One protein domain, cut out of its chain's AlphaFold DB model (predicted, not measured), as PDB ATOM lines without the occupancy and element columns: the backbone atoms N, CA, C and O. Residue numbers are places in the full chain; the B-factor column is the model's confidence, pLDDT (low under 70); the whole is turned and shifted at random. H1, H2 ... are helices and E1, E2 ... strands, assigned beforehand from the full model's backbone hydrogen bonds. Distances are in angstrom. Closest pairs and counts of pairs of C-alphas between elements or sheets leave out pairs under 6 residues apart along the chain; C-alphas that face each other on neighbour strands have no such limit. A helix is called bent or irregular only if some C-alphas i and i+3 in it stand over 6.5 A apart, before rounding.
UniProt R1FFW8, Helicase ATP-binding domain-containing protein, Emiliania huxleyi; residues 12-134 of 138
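This is residues 12 to 134 of the 138 residues of the protein "Helicase ATP-binding domain-containing protein" of Emiliania huxleyi (UniProt R1FFW8). A small sheet of three parallel strands, E1, E3 and E2, forms the core, with helices over both faces: H2 and H3 over one, H4 and H5 at the other. H1 packs on H2 farther out, away from the sheet. The printed part has 123 residues, with five named helices and three named strands in the order H1 H2 E1 H3 E2 H4 E3 H5; the sheet's order is E1 E3 E2, and the class is mostly helix. The whole is compact, with a radius of gyration of the C-alphas of 14.4 A, and rounded, spanning 39 by 35 by 25 A.

The inner strand E3, residues 117 to 122, is parallel to both edge strands, E1, residues 67 to 70, at 9 degrees, and E2, residues 95 to 99, at 24 degrees. N 69 and O 120 are 2.8 A apart, and N 99 and O 121 are 2.8 A apart, both within hydrogen-bond range. H3, residues 74 to 88, lies over E3 and E2 at a height over the sheet of 8.3 A; the closest C-alphas of H3 and E3 are those of Ala 77 and Val 121, 6.0 A. E1, H3 and E2 form a split strand-helix-strand unit, two parallel strands joined through a helix with E3 between them, and its crossover is right-handed. H2, residues 34 to 54, lies on the same face over E1 and E3, at a height of 9.5 A. H2 touches H3 with residues 38 to 46 alone, closest at the C-alphas of Thr 41 and Thr 80, 6.4 A, at a steep tilt of 51 degrees. H1, residues 12 to 21, touches H2 at a shallow tilt of 16 degrees, the same way, closest at the C-alphas of Gln 13 and Ala 43, 4.6 A. On the opposite face H4, residues 105 to 112, lies over E2 at a height of 9.0 A; E2, H4 and E3 form a strand-helix-strand unit of neighbour strands, also right-handed. H5, residues 124 to 132, is on that face too, over none of the strands, but only just, with 2 of its C-alphas falling on E2; H4 and H5 are only just apart, at 8.3 A. Every O i to N i+4 pair is within hydrogen-bond range in H3, H4 and H5, against 4 of 6 in H1 and 15 of 17 in H2.

H2 is 30.6 A long, H3 20.9 A, E2 13.7 A and E3 13.2 A. H1 begins at C-alpha 12 (-17.631, 7.677, 59.359), and H5 ends at C-alpha 132 (-16.470, 41.544, 70.901). H1 is irregular, but only just: C-alphas 15 and 18 are 6.6 A apart.

The C-alphas of Ala 14 and Ala 133, the two farthest apart, are 40.1 A apart. The printed part has no cut; the links H1 to H2 and H2 to E1 are long, 12 residues each. The mean pLDDT of the printed part is 85.0, with residues 32 to 39, 91, 114 to 115 and 134 under 70.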
ATOM      1  N   VAL A  12     -18.302   6.422  59.000       87.44
ATOM      2  CA  VAL A  12     -17.631   7.677  59.359       87.44
ATOM      3  C   VAL A  12     -17.118   7.667  60.800       87.44
ATOM      4  O   VAL A  12     -15.990   8.074  61.045       87.44
ATOM      5  N   GLN A  13     -17.895   7.155  61.754       88.19
ATOM      6  CA  GLN A  13     -17.477   7.049  63.156       88.19
ATOM      7  C   GLN A  13     -16.304   6.079  63.319       88.19
ATOM      8  O   GLN A  13     -15.327   6.415  63.983       88.19
ATOM      9  N   ALA A  14     -16.375   4.914  62.668       89.06
ATOM     10  CA  ALA A  14     -15.328   3.896  62.727       89.06
ATOM     11  C   ALA A  14     -13.973   4.408  62.206       89.06
ATOM     12  O   ALA A  14     -12.932   4.030  62.734       89.06
ATOM     13  N   GLN A  15     -13.986   5.290  61.201       89.62
ATOM     14  CA  GLN A  15     -12.772   5.904  60.656       89.62
ATOM     15  C   GLN A  15     -12.297   7.112  61.475       89.62
ATOM     16  O   GLN A  15     -11.097   7.294  61.661       89.62
ATOM     17  N   VAL A  16     -13.220   7.941  61.974       91.56
ATOM     18  CA  VAL A  16     -12.886   9.191  62.677       91.56
ATOM     19  C   VAL A  16     -12.417   8.939  64.107       91.56
ATOM     20  O   VAL A  16     -11.441   9.553  64.533       91.56
ATOM     21  N   TRP A  17     -13.080   8.062  64.867       93.44
ATOM     22  CA  TRP A  17     -12.812   7.919  66.302       93.44
ATOM     23  C   TRP A  17     -11.368   7.534  66.643       93.44
ATOM     24  O   TRP A  17     -10.820   8.186  67.528       93.44
ATOM     25  N   PRO A  18     -10.711   6.566  65.973       93.56
ATOM     26  CA  PRO A  18      -9.327   6.216  66.299       93.56
ATOM     27  C   PRO A  18      -8.363   7.397  66.135       93.56
ATOM     28  O   PRO A  18      -7.502   7.612  66.982       93.56
ATOM     29  N   VAL A  19      -8.542   8.192  65.076       94.12
ATOM     30  CA  VAL A  19      -7.693   9.352  64.768       94.12
ATOM     31  C   VAL A  19      -7.983  10.507  65.731       94.12
ATOM     32  O   VAL A  19      -7.069  11.053  66.344       94.12
ATOM     33  N   ALA A  20      -9.263  10.831  65.927       93.81
ATOM     34  CA  ALA A  20      -9.687  11.924  66.795       93.81
ATOM     35  C   ALA A  20      -9.322  11.675  68.267       93.81
ATOM     36  O   ALA A  20      -8.868  12.585  68.956       93.81
ATOM     37  N   LEU A  21      -9.500  10.445  68.765       93.19
ATOM     38  CA  LEU A  21      -9.155  10.072  70.143       93.19
ATOM     39  C   LEU A  21      -7.641  10.042  70.382       93.19
ATOM     40  O   LEU A  21      -7.214  10.264  71.509       93.19
ATOM     41  N   ALA A  22      -6.834   9.840  69.337       93.88
ATOM     42  CA  ALA A  22      -5.382   9.993  69.411       93.88
ATOM     43  C   ALA A  22      -4.930  11.466  69.499       93.88
ATOM     44  O   ALA A  22      -3.742  11.726  69.666       93.88
ATOM     45  N   GLY A  23      -5.859  12.428  69.397       91.88
ATOM     46  CA  GLY A  23      -5.555  13.860  69.438       91.88
ATOM     47  C   GLY A  23      -4.965  14.395  68.133       91.88
ATOM     48  O   GLY A  23      -4.290  15.419  68.153       91.88
ATOM     49  N   LEU A  24      -5.185  13.695  67.016       94.38
ATOM     50  CA  LEU A  24      -4.711  14.101  65.698       94.38
ATOM     51  C   LEU A  24      -5.778  14.899  64.944       94.38
ATOM     52  O   LEU A  24      -6.974  14.602  65.028       94.38
ATOM     53  N   ASP A  25      -5.319  15.858  64.144       93.75
ATOM     54  CA  ASP A  25      -6.173  16.606  63.226       93.75
ATOM     55  C   ASP A  25      -6.642  15.721  62.067       93.75
ATOM     56  O   ASP A  25      -5.901  14.878  61.552       93.75
ATOM     57  N   LEU A  26      -7.886  15.921  61.630       92.19
ATOM     58  CA  LEU A  26      -8.482  15.128  60.559       92.19
ATOM     59  C   LEU A  26      -9.449  15.941  59.699       92.19
ATOM     60  O   LEU A  26     -10.224  16.761  60.190       92.19
ATOM     61  N   LEU A  27      -9.454  15.638  58.402       91.50
ATOM     62  CA  LEU A  27     -10.464  16.103  57.460       91.50
ATOM     63  C   LEU A  27     -11.369  14.929  57.098       91.50
ATOM     64  O   LEU A  27     -10.923  13.942  56.515       91.50
ATOM     65  N   CYS A  28     -12.653  15.041  57.420       85.12
ATOM     66  CA  CYS A  28     -13.626  14.002  57.126       85.12
ATOM     67  C   CYS A  28     -14.618  14.470  56.061       85.12
ATOM     68  O   CYS A  28     -15.268  15.506  56.210       85.12
ATOM     69  N   ARG A  29     -14.787  13.665  55.007       84.69
ATOM     70  CA  ARG A  29     -15.839  13.853  54.008       84.69
ATOM     71  C   ARG A  29     -16.813  12.687  54.077       84.69
ATOM     72  O   ARG A  29     -16.430  11.542  53.868       84.69
ATOM     73  N   ALA A  30     -18.078  12.994  54.312       77.94
ATOM     74  CA  ALA A  30     -19.155  12.013  54.310       77.94
ATOM     75  C   ALA A  30     -20.408  12.614  53.641       77.94
ATOM     76  O   ALA A  30     -20.571  13.840  53.701       77.94
ATOM     77  N   PRO A  31     -21.291  11.803  53.028       71.75
ATOM     78  CA  PRO A  31     -22.519  12.281  52.380       71.75
ATOM     79  C   PRO A  31     -23.468  12.947  53.385       71.75
ATOM     80  O   PRO A  31     -23.430  12.639  54.573       71.75
ATOM     81  N   THR A  32     -24.221  13.968  52.976       62.16
ATOM     82  CA  THR A  32     -25.157  14.704  53.848       62.16
ATOM     83  C   THR A  32     -26.592  14.218  53.649       62.16
ATOM     84  O   THR A  32     -27.242  14.612  52.686       62.16
ATOM     85  N   GLY A  33     -27.099  13.436  54.604       59.19
ATOM     86  CA  GLY A  33     -28.520  13.133  54.807       59.19
ATOM     87  C   GLY A  33     -28.909  13.254  56.287       59.19
ATOM     88  O   GLY A  33     -28.043  13.220  57.153       59.19
ATOM     89  N   SER A  34     -30.198  13.390  56.615       54.06
ATOM     90  CA  SER A  34     -30.671  13.642  57.994       54.06
ATOM     91  C   SER A  34     -30.216  12.587  59.017       54.06
ATOM     92  O   SER A  34     -29.785  12.942  60.113       54.06
ATOM     93  N   GLY A  35     -30.233  11.300  58.648       57.53
ATOM     94  CA  GLY A  35     -29.688  10.216  59.477       57.53
ATOM     95  C   GLY A  35     -28.158  10.234  59.578       57.53
ATOM     96  O   GLY A  35     -27.594   9.934  60.629       57.53
ATOM     97  N   GLU A  36     -27.471  10.660  58.519       56.81
ATOM     98  CA  GLU A  36     -26.010  10.767  58.482       56.81
ATOM     99  C   GLU A  36     -25.502  12.001  59.235       56.81
ATOM    100  O   GLU A  36     -24.405  11.958  59.783       56.81
ATOM    101  N   THR A  37     -26.283  13.081  59.329       58.00
ATOM    102  CA  THR A  37     -25.937  14.272  60.120       58.00
ATOM    103  C   THR A  37     -25.811  13.920  61.600       58.00
ATOM    104  O   THR A  37     -24.826  14.308  62.227       58.00
ATOM    105  N   SER A  38     -26.723  13.114  62.151       59.84
ATOM    106  CA  SER A  38     -26.615  12.607  63.529       59.84
ATOM    107  C   SER A  38     -25.392  11.698  63.709       59.84
ATOM    108  O   SER A  38     -24.646  11.844  64.680       59.84
ATOM    109  N   CYS A  39     -25.115  10.825  62.733       68.38
ATOM    110  CA  CYS A  39     -23.941   9.947  62.753       68.38
ATOM    111  C   CYS A  39     -22.616  10.726  62.688       68.38
ATOM    112  O   CYS A  39     -21.706  10.449  63.474       68.38
ATOM    113  N   LYS A  40     -22.513  11.735  61.814       78.88
ATOM    114  CA  LYS A  40     -21.354  12.640  61.724       78.88
ATOM    115  C   LYS A  40     -21.192  13.482  62.975       78.88
ATOM    116  O   LYS A  40     -20.074  13.691  63.424       78.88
ATOM    117  N   THR A  41     -22.303  13.937  63.546       84.88
ATOM    118  CA  THR A  41     -22.294  14.728  64.775       84.88
ATOM    119  C   THR A  41     -21.661  13.943  65.916       84.88
ATOM    120  O   THR A  41     -20.742  14.423  66.570       84.88
ATOM    121  N   LEU A  42     -22.044  12.677  66.086       87.56
ATOM    122  CA  LEU A  42     -21.397  11.786  67.052       87.56
ATOM    123  C   LEU A  42     -19.930  11.466  66.713       87.56
ATOM    124  O   LEU A  42     -19.149  11.196  67.627       87.56
ATOM    125  N   ALA A  43     -19.539  11.508  65.434       88.81
ATOM    126  CA  ALA A  43     -18.162  11.243  65.021       88.81
ATOM    127  C   ALA A  43     -17.174  12.263  65.613       88.81
ATOM    128  O   ALA A  43     -16.104  11.856  66.055       88.81
ATOM    129  N   TYR A  44     -17.544  13.548  65.693       90.06
ATOM    130  CA  TYR A  44     -16.700  14.582  66.307       90.06
ATOM    131  C   TYR A  44     -17.069  14.907  67.764       90.06
ATOM    132  O   TYR A  44     -16.190  15.258  68.547       90.06
ATOM    133  N   LEU A  45     -18.337  14.771  68.176       91.50
ATOM    134  CA  LEU A  45     -18.732  15.096  69.553       91.50
ATOM    135  C   LEU A  45     -18.195  14.092  70.571       91.50
ATOM    136  O   LEU A  45     -17.724  14.503  71.625       91.50
ATOM    137  N   LEU A  46     -18.256  12.788  70.286       90.62
ATOM    138  CA  LEU A  46     -17.777  11.770  71.225       90.62
ATOM    139  C   LEU A  46     -16.300  11.974  71.604       90.62
ATOM    140  O   LEU A  46     -16.025  12.059  72.802       90.62
ATOM    141  N   PRO A  47     -15.356  12.105  70.649       91.62
ATOM    142  CA  PRO A  47     -13.967  12.377  71.000       91.62
ATOM    143  C   PRO A  47     -13.798  13.729  71.699       91.62
ATOM    144  O   PRO A  47     -13.034  13.805  72.655       91.62
ATOM    145  N   ALA A  48     -14.550  14.772  71.319       91.31
ATOM    146  CA  ALA A  48     -14.506  16.059  72.020       91.31
ATOM    147  C   ALA A  48     -14.912  15.936  73.501       91.31
ATOM    148  O   ALA A  48     -14.230  16.466  74.375       91.31
ATOM    149  N   PHE A  49     -15.982  15.192  73.804       89.25
ATOM    150  CA  PHE A  49     -16.399  14.911  75.181       89.25
ATOM    151  C   PHE A  49     -15.391  14.032  75.926       89.25
ATOM    152  O   PHE A  49     -15.139  14.282  77.101       89.25
ATOM    153  N   ALA A  50     -14.802  13.029  75.269       89.31
ATOM    154  CA  ALA A  50     -13.783  12.174  75.876       89.31
ATOM    155  C   ALA A  50     -12.534  12.980  76.268       89.31
ATOM    156  O   ALA A  50     -12.083  12.902  77.410       89.31
ATOM    157  N   HIS A  51     -12.036  13.824  75.361       90.12
ATOM    158  CA  HIS A  51     -10.914  14.728  75.626       90.12
ATOM    159  C   HIS A  51     -11.238  15.748  76.710       90.12
ATOM    160  O   HIS A  51     -10.411  15.988  77.590       90.12
ATOM    161  N   ALA A  52     -12.450  16.313  76.686       87.56
ATOM    162  CA  ALA A  52     -12.918  17.217  77.724       87.56
ATOM    163  C   ALA A  52     -13.002  16.517  79.086       87.56
ATOM    164  O   ALA A  52     -12.589  17.108  80.076       87.56
ATOM    165  N   ALA A  53     -13.482  15.275  79.164       84.50
ATOM    166  CA  ALA A  53     -13.570  14.514  80.411       84.50
ATOM    167  C   ALA A  53     -12.195  14.096  80.959       84.50
ATOM    168  O   ALA A  53     -12.022  14.014  82.171       84.50
ATOM    169  N   ALA A  54     -11.218  13.854  80.081       86.56
ATOM    170  CA  ALA A  54      -9.879  13.404  80.458       86.56
ATOM    171  C   ALA A  54      -8.982  14.511  81.051       86.56
ATOM    172  O   ALA A  54      -7.928  14.206  81.609       86.56
ATOM    173  N   GLN A  55      -9.369  15.790  80.954       83.81
ATOM    174  CA  GLN A  55      -8.574  16.875  81.535       83.81
ATOM    175  C   GLN A  55      -8.604  16.814  83.068       83.81
ATOM    176  O   GLN A  55      -9.670  16.848  83.683       83.81
ATOM    177  N   SER A  56      -7.421  16.798  83.684       75.81
ATOM    178  CA  SER A  56      -7.236  16.587  85.129       75.81
ATOM    179  C   SER A  56      -7.775  17.734  85.989       75.81
ATOM    180  O   SER A  56      -8.247  17.525  87.104       75.81
ATOM    181  N   ARG A  57      -7.698  18.967  85.481       77.94
ATOM    182  CA  ARG A  57      -8.292  20.148  86.117       77.94
ATOM    183  C   ARG A  57      -9.763  20.197  85.719       77.94
ATOM    184  O   ARG A  57      -9.990  20.085  84.526       77.94
ATOM    185  N   PRO A  58     -10.744  20.387  86.616       70.50
ATOM    186  CA  PRO A  58     -12.143  20.645  86.255       70.50
ATOM    187  C   PRO A  58     -12.329  22.074  85.718       70.50
ATOM    188  O   PRO A  58     -11.599  22.977  86.121       70.50
ATOM    189  N   THR A  59     -13.282  22.287  84.806       70.94
ATOM    190  CA  THR A  59     -13.526  23.609  84.207       70.94
ATOM    191  C   THR A  59     -14.176  24.467  85.269       70.94
ATOM    192  O   THR A  59     -15.171  24.053  85.876       70.94
ATOM    193  N   ARG A  60     -13.611  25.640  85.525       75.00
ATOM    194  CA  ARG A  60     -14.196  26.571  86.486       75.00
ATOM    195  C   ARG A  60     -15.296  27.390  85.811       75.00
ATOM    196  O   ARG A  60     -15.260  27.565  84.593       75.00
ATOM    197  N   PRO A  61     -16.296  27.862  86.575       72.38
ATOM    198  CA  PRO A  61     -17.172  28.917  86.093       72.38
ATOM    199  C   PRO A  61     -16.299  30.082  85.648       72.38
ATOM    200  O   PRO A  61     -15.474  30.567  86.423       72.38
ATOM    201  N   GLY A  62     -16.453  30.460  84.391       73.62
ATOM    202  CA  GLY A  62     -15.607  31.455  83.775       73.62
ATOM    203  C   GLY A  62     -14.183  30.990  83.419       73.62
ATOM    204  O   GLY A  62     -13.198  31.589  83.826       73.62
ATOM    205  N   GLU A  63     -14.035  29.880  82.699       76.81
ATOM    206  CA  GLU A  63     -12.778  29.554  81.993       76.81
ATOM    207  C   GLU A  63     -13.011  29.352  80.484       76.81
ATOM    208  O   GLU A  63     -12.129  28.885  79.762       76.81
ATOM    209  N   GLY A  64     -14.206  29.692  79.994       80.31
ATOM    210  CA  GLY A  64     -14.674  29.304  78.668       80.31
ATOM    211  C   GLY A  64     -14.835  27.781  78.461       80.31
ATOM    212  O   GLY A  64     -14.572  26.966  79.352       80.31
ATOM    213  N   PRO A  65     -15.322  27.366  77.277       89.19
ATOM    214  CA  PRO A  65     -15.504  25.959  76.925       89.19
ATOM    215  C   PRO A  65     -14.181  25.247  76.601       89.19
ATOM    216  O   PRO A  65     -13.275  25.836  76.020       89.19
ATOM    217  N   ARG A  66     -14.103  23.935  76.868       88.56
ATOM    218  CA  ARG A  66     -12.956  23.087  76.460       88.56
ATOM    219  C   ARG A  66     -12.965  22.728  74.984       88.56
ATOM    220  O   ARG A  66     -11.914  22.489  74.401       88.56
ATOM    221  N   ALA A  67     -14.155  22.631  74.405       91.56
ATOM    222  CA  ALA A  67     -14.358  22.293  73.009       91.56
ATOM    223  C   ALA A  67     -15.296  23.307  72.354       91.56
ATOM    224  O   ALA A  67     -16.339  23.653  72.912       91.56
ATOM    225  N   LEU A  68     -14.945  23.746  71.149       93.88
ATOM    226  CA  LEU A  68     -15.767  24.614  70.313       93.88
ATOM    227  C   LEU A  68     -16.125  23.876  69.021       93.88
ATOM    228  O   LEU A  68     -15.249  23.365  68.329       93.88
ATOM    229  N   VAL A  69     -17.411  23.853  68.684       94.75
ATOM    230  CA  VAL A  69     -17.929  23.314  67.425       94.75
ATOM    231  C   VAL A  69     -18.524  24.457  66.620       94.75
ATOM    232  O   VAL A  69     -19.550  25.017  67.000       94.75
ATOM    233  N   LEU A  70     -17.899  24.789  65.493       95.19
ATOM    234  CA  LEU A  70     -18.415  25.802  64.580       95.19
ATOM    235  C   LEU A  70     -19.331  25.173  63.534       95.19
ATOM    236  O   LEU A  70     -18.972  24.194  62.880       95.19
ATOM    237  N   VAL A  71     -20.516  25.753  63.367       93.69
ATOM    238  CA  VAL A  71     -21.516  25.320  62.387       93.69
ATOM    239  C   VAL A  71     -22.004  26.507  61.552       93.69
ATOM    240  O   VAL A  71     -22.051  27.633  62.048       93.69
ATOM    241  N   PRO A  72     -22.381  26.290  60.280       91.31
ATOM    242  CA  PRO A  72     -22.705  27.394  59.381       91.31
ATOM    243  C   PRO A  72     -24.113  27.963  59.591       91.31
ATOM    244  O   PRO A  72     -24.355  29.109  59.227       91.31
ATOM    245  N   THR A  73     -25.045  27.191  60.164       91.62
ATOM    246  CA  THR A  73     -26.441  27.623  60.328       91.62
ATOM    247  C   THR A  73     -26.975  27.360  61.730       91.62
ATOM    248  O   THR A  73     -26.461  26.523  62.480       91.62
ATOM    249  N   ARG A  74     -28.047  28.076  62.077       92.19
ATOM    250  CA  ARG A  74     -28.771  27.923  63.342       92.19
ATOM    251  C   ARG A  74     -29.357  26.523  63.492       92.19
ATOM    252  O   ARG A  74     -29.287  25.941  64.569       92.19
ATOM    253  N   GLU A  75     -29.945  25.991  62.431       90.62
ATOM    254  CA  GLU A  75     -30.617  24.691  62.429       90.62
ATOM    255  C   GLU A  75     -29.621  23.593  62.802       90.62
ATOM    256  O   GLU A  75     -29.912  22.754  63.655       90.62
ATOM    257  N   LEU A  76     -28.410  23.663  62.238       89.94
ATOM    258  CA  LEU A  76     -27.323  22.758  62.586       89.94
ATOM    259  C   LEU A  76     -26.849  22.964  64.026       89.94
ATOM    260  O   LEU A  76     -26.607  21.981  64.717       89.94
ATOM    261  N   ALA A  77     -26.778  24.202  64.523       92.75
ATOM    262  CA  ALA A  77     -26.396  24.460  65.914       92.75
ATOM    263  C   ALA A  77     -27.366  23.808  66.908       92.75
ATOM    264  O   ALA A  77     -26.941  23.138  67.851       92.75
ATOM    265  N   VAL A  78     -28.671  23.951  66.664       91.44
ATOM    266  CA  VAL A  78     -29.729  23.354  67.490       91.44
ATOM    267  C   VAL A  78     -29.687  21.824  67.418       91.44
ATOM    268  O   VAL A  78     -29.782  21.154  68.449       91.44
ATOM    269  N   GLN A  79     -29.499  21.258  66.223       90.25
ATOM    270  CA  GLN A  79     -29.374  19.809  66.039       90.25
ATOM    271  C   GLN A  79     -28.140  19.251  66.757       90.25
ATOM    272  O   GLN A  79     -28.259  18.294  67.527       90.25
ATOM    273  N   THR A  80     -26.976  19.874  66.577       91.81
ATOM    274  CA  THR A  80     -25.731  19.469  67.237       91.81
ATOM    275  C   THR A  80     -25.849  19.573  68.754       91.81
ATOM    276  O   THR A  80     -25.450  18.643  69.456       91.81
ATOM    277  N   LEU A  81     -26.453  20.645  69.281       92.25
ATOM    278  CA  LEU A  81     -26.685  20.792  70.719       92.25
ATOM    279  C   LEU A  81     -27.599  19.694  71.273       92.25
ATOM    280  O   LEU A  81     -27.340  19.181  72.358       92.25
ATOM    281  N   SER A  82     -28.648  19.304  70.545       90.25
ATOM    282  CA  SER A  82     -29.546  18.213  70.955       90.25
ATOM    283  C   SER A  82     -28.794  16.882  71.119       90.25
ATOM    284  O   SER A  82     -28.938  16.182  72.131       90.25
ATOM    285  N   VAL A  83     -27.907  16.567  70.169       89.38
ATOM    286  CA  VAL A  83     -27.042  15.380  70.254       89.38
ATOM    287  C   VAL A  83     -26.045  15.518  71.409       89.38
ATOM    288  O   VAL A  83     -25.908  14.593  72.210       89.38
ATOM    289  N   ALA A  84     -25.406  16.682  71.560       90.06
ATOM    290  CA  ALA A  84     -24.476  16.952  72.657       90.06
ATOM    291  C   ALA A  84     -25.146  16.796  74.032       90.06
ATOM    292  O   ALA A  84     -24.599  16.134  74.910       90.06
ATOM    293  N   ARG A  85     -26.365  17.323  74.206       88.81
ATOM    294  CA  ARG A  85     -27.174  17.177  75.428       88.81
ATOM    295  C   ARG A  85     -27.501  15.718  75.739       88.81
ATOM    296  O   ARG A  85     -27.492  15.312  76.899       88.81
ATOM    297  N   SER A  86     -27.704  14.899  74.712       85.12
ATOM    298  CA  SER A  86     -27.915  13.458  74.888       85.12
ATOM    299  C   SER A  86     -26.664  12.740  75.414       85.12
ATOM    300  O   SER A  86     -26.793  11.787  76.184       85.12
ATOM    301  N   LEU A  87     -25.464  13.234  75.081       82.31
ATOM    302  CA  LEU A  87     -24.190  12.721  75.599       82.31
ATOM    303  C   LEU A  87     -23.885  13.162  77.040       82.31
ATOM    304  O   LEU A  87     -23.121  12.488  77.731       82.31
ATOM    305  N   GLN A  88     -24.493  14.240  77.543       80.56
ATOM    306  CA  GLN A  88     -24.245  14.738  78.911       80.56
ATOM    307  C   GLN A  88     -24.564  13.686  79.978       80.56
ATOM    308  O   GLN A  88     -23.827  13.534  80.952       80.56
ATOM    309  N   ARG A  89     -25.630  12.900  79.758       70.31
ATOM    310  CA  ARG A  89     -26.061  11.838  80.683       70.31
ATOM    311  C   ARG A  89     -25.031  10.718  80.834       70.31
ATOM    312  O   ARG A  89     -25.026  10.041  81.852       70.31
ATOM    313  N   VAL A  90     -24.184  10.513  79.825       70.25
ATOM    314  CA  VAL A  90     -23.191   9.426  79.793       70.25
ATOM    315  C   VAL A  90     -21.758   9.912  80.010       70.25
ATOM    316  O   VAL A  90     -20.864   9.093  80.174       70.25
ATOM    317  N   SER A  91     -21.535  11.228  80.038       68.38
ATOM    318  CA  SER A  91     -20.212  11.862  80.147       68.38
ATOM    319  C   SER A  91     -19.975  12.537  81.504       68.38
ATOM    320  O   SER A  91     -19.181  13.464  81.608       68.38
ATOM    321  N   GLY A  92     -20.670  12.095  82.557       72.00
ATOM    322  CA  GLY A  92     -20.466  12.620  83.912       72.00
ATOM    323  C   GLY A  92     -21.010  14.036  84.133       72.00
ATOM    324  O   GLY A  92     -20.528  14.738  85.014       72.00
ATOM    325  N   GLY A  93     -22.003  14.469  83.344       77.44
ATOM    326  CA  GLY A  93     -22.667  15.765  83.529       77.44
ATOM    327  C   GLY A  93     -21.960  16.958  82.879       77.44
ATOM    328  O   GLY A  93     -22.315  18.099  83.169       77.44
ATOM    329  N   LEU A  94     -20.989  16.722  81.989       83.25
ATOM    330  CA  LEU A  94     -20.332  17.781  81.218       83.25
ATOM    331  C   LEU A  94     -21.362  18.611  80.443       83.25
ATOM    332  O   LEU A  94     -22.088  18.078  79.609       83.25
ATOM    333  N   ARG A  95     -21.433  19.921  80.700       87.44
ATOM    334  CA  ARG A  95     -22.431  20.795  80.069       87.44
ATOM    335  C   ARG A  95     -22.033  21.215  78.659       87.44
ATOM    336  O   ARG A  95     -20.859  21.389  78.341       87.44
ATOM    337  N   ALA A  96     -23.054  21.430  77.840       90.69
ATOM    338  CA  ALA A  96     -22.966  21.942  76.487       90.69
ATOM    339  C   ALA A  96     -24.047  23.004  76.268       90.69
ATOM    340  O   ALA A  96     -25.169  22.833  76.751       90.69
ATOM    341  N   ALA A  97     -23.696  24.054  75.536       92.81
ATOM    342  CA  ALA A  97     -24.542  25.198  75.210       92.81
ATOM    343  C   ALA A  97     -24.375  25.538  73.727       92.81
ATOM    344  O   ALA A  97     -23.424  25.071  73.086       92.81
ATOM    345  N   ALA A  98     -25.291  26.336  73.175       94.00
ATOM    346  CA  ALA A  98     -25.156  26.814  71.807       94.00
ATOM    347  C   ALA A  98     -25.419  28.305  71.656       94.00
ATOM    348  O   ALA A  98     -26.281  28.876  72.315       94.00
ATOM    349  N   VAL A  99     -24.680  28.906  70.727       94.19
ATOM    350  CA  VAL A  99     -24.690  30.333  70.446       94.19
ATOM    351  C   VAL A  99     -24.931  30.563  68.958       94.19
ATOM    352  O   VAL A  99     -24.129  30.177  68.107       94.19
ATOM    353  N   TYR A 100     -26.045  31.198  68.615       95.12
ATOM    354  CA  TYR A 100     -26.431  31.407  67.221       95.12
ATOM    355  C   TYR A 100     -27.321  32.633  67.011       95.12
ATOM    356  O   TYR A 100     -28.016  33.107  67.915       95.12
ATOM    357  N   GLY A 101     -27.302  33.155  65.783       90.44
ATOM    358  CA  GLY A 101     -28.157  34.266  65.364       90.44
ATOM    359  C   GLY A 101     -29.647  33.900  65.307       90.44
ATOM    360  O   GLY A 101     -30.017  32.731  65.195       90.44
ATOM    361  N   GLY A 102     -30.519  34.909  65.379       86.12
ATOM    362  CA  GLY A 102     -31.977  34.738  65.259       86.12
ATOM    363  C   GLY A 102     -32.688  34.179  66.501       86.12
ATOM    364  O   GLY A 102     -33.882  33.892  66.435       86.12
ATOM    365  N   GLY A 103     -31.970  34.010  67.615       85.94
ATOM    366  CA  GLY A 103     -32.534  33.740  68.940       85.94
ATOM    367  C   GLY A 103     -32.258  34.883  69.928       85.94
ATOM    368  O   GLY A 103     -31.397  35.731  69.653       85.94
ATOM    369  N   PRO A 104     -32.962  34.905  71.074       88.56
ATOM    370  CA  PRO A 104     -32.751  35.893  72.128       88.56
ATOM    371  C   PRO A 104     -31.315  35.814  72.656       88.56
ATOM    372  O   PRO A 104     -30.833  34.753  73.053       88.56
ATOM    373  N   ARG A 105     -30.601  36.946  72.610       87.62
ATOM    374  CA  ARG A 105     -29.194  37.028  73.029       87.62
ATOM    375  C   ARG A 105     -29.053  36.798  74.530       87.62
ATOM    376  O   ARG A 105     -28.162  36.067  74.935       87.62
ATOM    377  N   GLU A 106     -29.926  37.405  75.320       87.25
ATOM    378  CA  GLU A 106     -29.893  37.364  76.788       87.25
ATOM    379  C   GLU A 106     -30.011  35.939  77.332       87.25
ATOM    380  O   GLU A 106     -29.248  35.565  78.214       87.25
ATOM    381  N   GLU A 107     -30.882  35.107  76.754       88.50
ATOM    382  CA  GLU A 107     -31.001  33.694  77.140       88.50
ATOM    383  C   GLU A 107     -29.708  32.917  76.865       88.50
ATOM    384  O   GLU A 107     -29.254  32.146  77.706       88.50
ATOM    385  N   GLN A 108     -29.082  33.152  75.706       89.06
ATOM    386  CA  GLN A 108     -27.819  32.498  75.358       89.06
ATOM    387  C   GLN A 108     -26.676  32.966  76.266       89.06
ATOM    388  O   GLN A 108     -25.849  32.155  76.658       89.06
ATOM    389  N   VAL A 109     -26.638  34.252  76.628       87.38
ATOM    390  CA  VAL A 109     -25.661  34.813  77.579       87.38
ATOM    391  C   VAL A 109     -25.845  34.171  78.955       87.38
ATOM    392  O   VAL A 109     -24.891  33.650  79.524       87.38
ATOM    393  N   SER A 110     -27.085  34.121  79.440       85.88
ATOM    394  CA  SER A 110     -27.433  33.517  80.725       85.88
ATOM    395  C   SER A 110     -27.073  32.026  80.794       85.88
ATOM    396  O   SER A 110     -26.661  31.540  81.844       85.88
ATOM    397  N   GLU A 111     -27.172  31.291  79.678       84.88
ATOM    398  CA  GLU A 111     -26.763  29.880  79.623       84.88
ATOM    399  C   GLU A 111     -25.237  29.692  79.742       84.88
ATOM    400  O   GLU A 111     -24.786  28.652  80.238       84.88
ATOM    401  N   LEU A 112     -24.450  30.684  79.307       84.38
ATOM    402  CA  LEU A 112     -22.988  30.689  79.417       84.38
ATOM    403  C   LEU A 112     -22.515  31.150  80.800       84.38
ATOM    404  O   LEU A 112     -21.544  30.613  81.331       84.38
ATOM    405  N   GLU A 113     -23.200  32.126  81.390       80.50
ATOM    406  CA  GLU A 113     -22.830  32.708  82.676       80.50
ATOM    407  C   GLU A 113     -22.992  31.710  83.843       80.50
ATOM    408  O   GLU A 113     -23.900  30.875  83.903       80.50
ATOM    409  N   GLY A 114     -22.055  31.763  84.798       67.50
ATOM    410  CA  GLY A 114     -22.116  30.997  86.052       67.50
ATOM    411  C   GLY A 114     -21.927  29.481  85.923       67.50
ATOM    412  O   GLY A 114     -22.024  28.763  86.919       67.50
ATOM    413  N   SER A 115     -21.641  28.976  84.722       69.19
ATOM    414  CA  SER A 115     -21.657  27.545  84.430       69.19
ATOM    415  C   SER A 115     -20.313  27.048  83.908       69.19
ATOM    416  O   SER A 115     -19.705  27.640  83.025       69.19
ATOM    417  N   SER A 116     -19.859  25.908  84.431       80.19
ATOM    418  CA  SER A 116     -18.726  25.175  83.861       80.19
ATOM    419  C   SER A 116     -19.158  24.544  82.536       80.19
ATOM    420  O   SER A 116     -19.933  23.583  82.523       80.19
ATOM    421  N   LEU A 117     -18.705  25.116  81.420       86.69
ATOM    422  CA  LEU A 117     -19.054  24.652  80.083       86.69
ATOM    423  C   LEU A 117     -17.959  23.729  79.545       86.69
ATOM    424  O   LEU A 117     -16.792  24.097  79.483       86.69
ATOM    425  N   ALA A 118     -18.322  22.516  79.136       88.19
ATOM    426  CA  ALA A 118     -17.373  21.609  78.496       88.19
ATOM    427  C   ALA A 118     -17.312  21.854  76.987       88.19
ATOM    428  O   ALA A 118     -16.229  21.851  76.406       88.19
ATOM    429  N   LEU A 119     -18.468  22.087  76.362       91.69
ATOM    430  CA  LEU A 119     -18.588  22.211  74.916       91.69
ATOM    431  C   LEU A 119     -19.501  23.374  74.516       91.69
ATOM    432  O   LEU A 119     -20.609  23.511  75.028       91.69
ATOM    433  N   LEU A 120     -19.060  24.177  73.557       93.94
ATOM    434  CA  LEU A 120     -19.850  25.240  72.946       93.94
ATOM    435  C   LEU A 120     -20.084  24.926  71.471       93.94
ATOM    436  O   LEU A 120     -19.138  24.666  70.736       93.94
ATOM    437  N   VAL A 121     -21.334  24.978  71.026       95.25
ATOM    438  CA  VAL A 121     -21.683  24.939  69.600       95.25
ATOM    439  C   VAL A 121     -21.990  26.357  69.149       95.25
ATOM    440  O   VAL A 121     -22.810  27.017  69.775       95.25
ATOM    441  N   ALA A 122     -21.383  26.858  68.077       95.81
ATOM    442  CA  ALA A 122     -21.635  28.231  67.664       95.81
ATOM    443  C   ALA A 122     -21.664  28.455  66.155       95.81
ATOM    444  O   ALA A 122     -20.961  27.803  65.387       95.81
ATOM    445  N   THR A 123     -22.454  29.443  65.739       96.12
ATOM    446  CA  THR A 123     -22.309  30.065  64.416       96.12
ATOM    447  C   THR A 123     -21.272  31.180  64.481       96.12
ATOM    448  O   THR A 123     -21.291  31.958  65.437       96.12
ATOM    449  N   CYS A 124     -20.420  31.305  63.459       93.62
ATOM    450  CA  CYS A 124     -19.282  32.235  63.471       93.62
ATOM    451  C   CYS A 124     -19.679  33.686  63.783       93.62
ATOM    452  O   CYS A 124     -19.074  34.289  64.661       93.62
ATOM    453  N   GLY A 125     -20.716  34.222  63.126       92.62
ATOM    454  CA  GLY A 125     -21.141  35.613  63.335       92.62
ATOM    455  C   GLY A 125     -21.525  35.894  64.788       92.62
ATOM    456  O   GLY A 125     -20.927  36.745  65.432       92.62
ATOM    457  N   ARG A 126     -22.441  35.098  65.356       91.94
ATOM    458  CA  ARG A 126     -22.868  35.307  66.748       91.94
ATOM    459  C   ARG A 126     -21.753  35.046  67.767       91.94
ATOM    460  O   ARG A 126     -21.732  35.696  68.806       91.94
ATOM    461  N   LEU A 127     -20.837  34.113  67.495       92.56
ATOM    462  CA  LEU A 127     -19.682  33.899  68.368       92.56
ATOM    463  C   LEU A 127     -18.793  35.146  68.428       92.56
ATOM    464  O   LEU A 127     -18.389  35.549  69.516       92.56
ATOM    465  N   LEU A 128     -18.524  35.759  67.273       91.62
ATOM    466  CA  LEU A 128     -17.759  37.002  67.186       91.62
ATOM    467  C   LEU A 128     -18.476  38.136  67.925       91.62
ATOM    468  O   LEU A 128     -17.859  38.742  68.795       91.62
ATOM    469  N   ASP A 129     -19.784  38.319  67.706       89.31
ATOM    470  CA  ASP A 129     -20.582  39.326  68.428       89.31
ATOM    471  C   ASP A 129     -20.446  39.181  69.960       89.31
ATOM    472  O   ASP A 129     -20.400  40.164  70.701       89.31
ATOM    473  N   MET A 130     -20.416  37.941  70.471       85.31
ATOM    474  CA  MET A 130     -20.287  37.668  71.907       85.31
ATOM    475  C   MET A 130     -18.867  37.879  72.443       85.31
ATOM    476  O   MET A 130     -18.710  38.307  73.589       85.31
ATOM    477  N   LEU A 131     -17.843  37.589  71.640       86.31
ATOM    478  CA  LEU A 131     -16.442  37.849  71.982       86.31
ATOM    479  C   LEU A 131     -16.147  39.351  72.009       86.31
ATOM    480  O   LEU A 131     -15.520  39.833  72.950       86.31
ATOM    481  N   GLU A 132     -16.635  40.090  71.013       86.25
ATOM    482  CA  GLU A 132     -16.470  41.544  70.901       86.25
ATOM    483  C   GLU A 132     -17.204  42.288  72.015       86.25
ATOM    484  O   GLU A 132     -16.662  43.221  72.604       86.25
ATOM    485  N   ALA A 133     -18.396  41.818  72.389       76.81
ATOM    486  CA  ALA A 133     -19.138  42.349  73.527       76.81
ATOM    487  C   ALA A 133     -18.539  41.974  74.902       76.81
ATOM    488  O   ALA A 133     -19.181  42.222  75.918       76.81
ATOM    489  N   GLN A 134     -17.350  41.352  74.945       66.19
ATOM    490  CA  GLN A 134     -16.659  40.852  76.147       66.19
ATOM    491  C   GLN A 134     -17.436  39.806  76.966       66.19
ATOM    492  O   GLN A 134     -17.031  39.472  78.075       66.19
TER     493      GLN A 134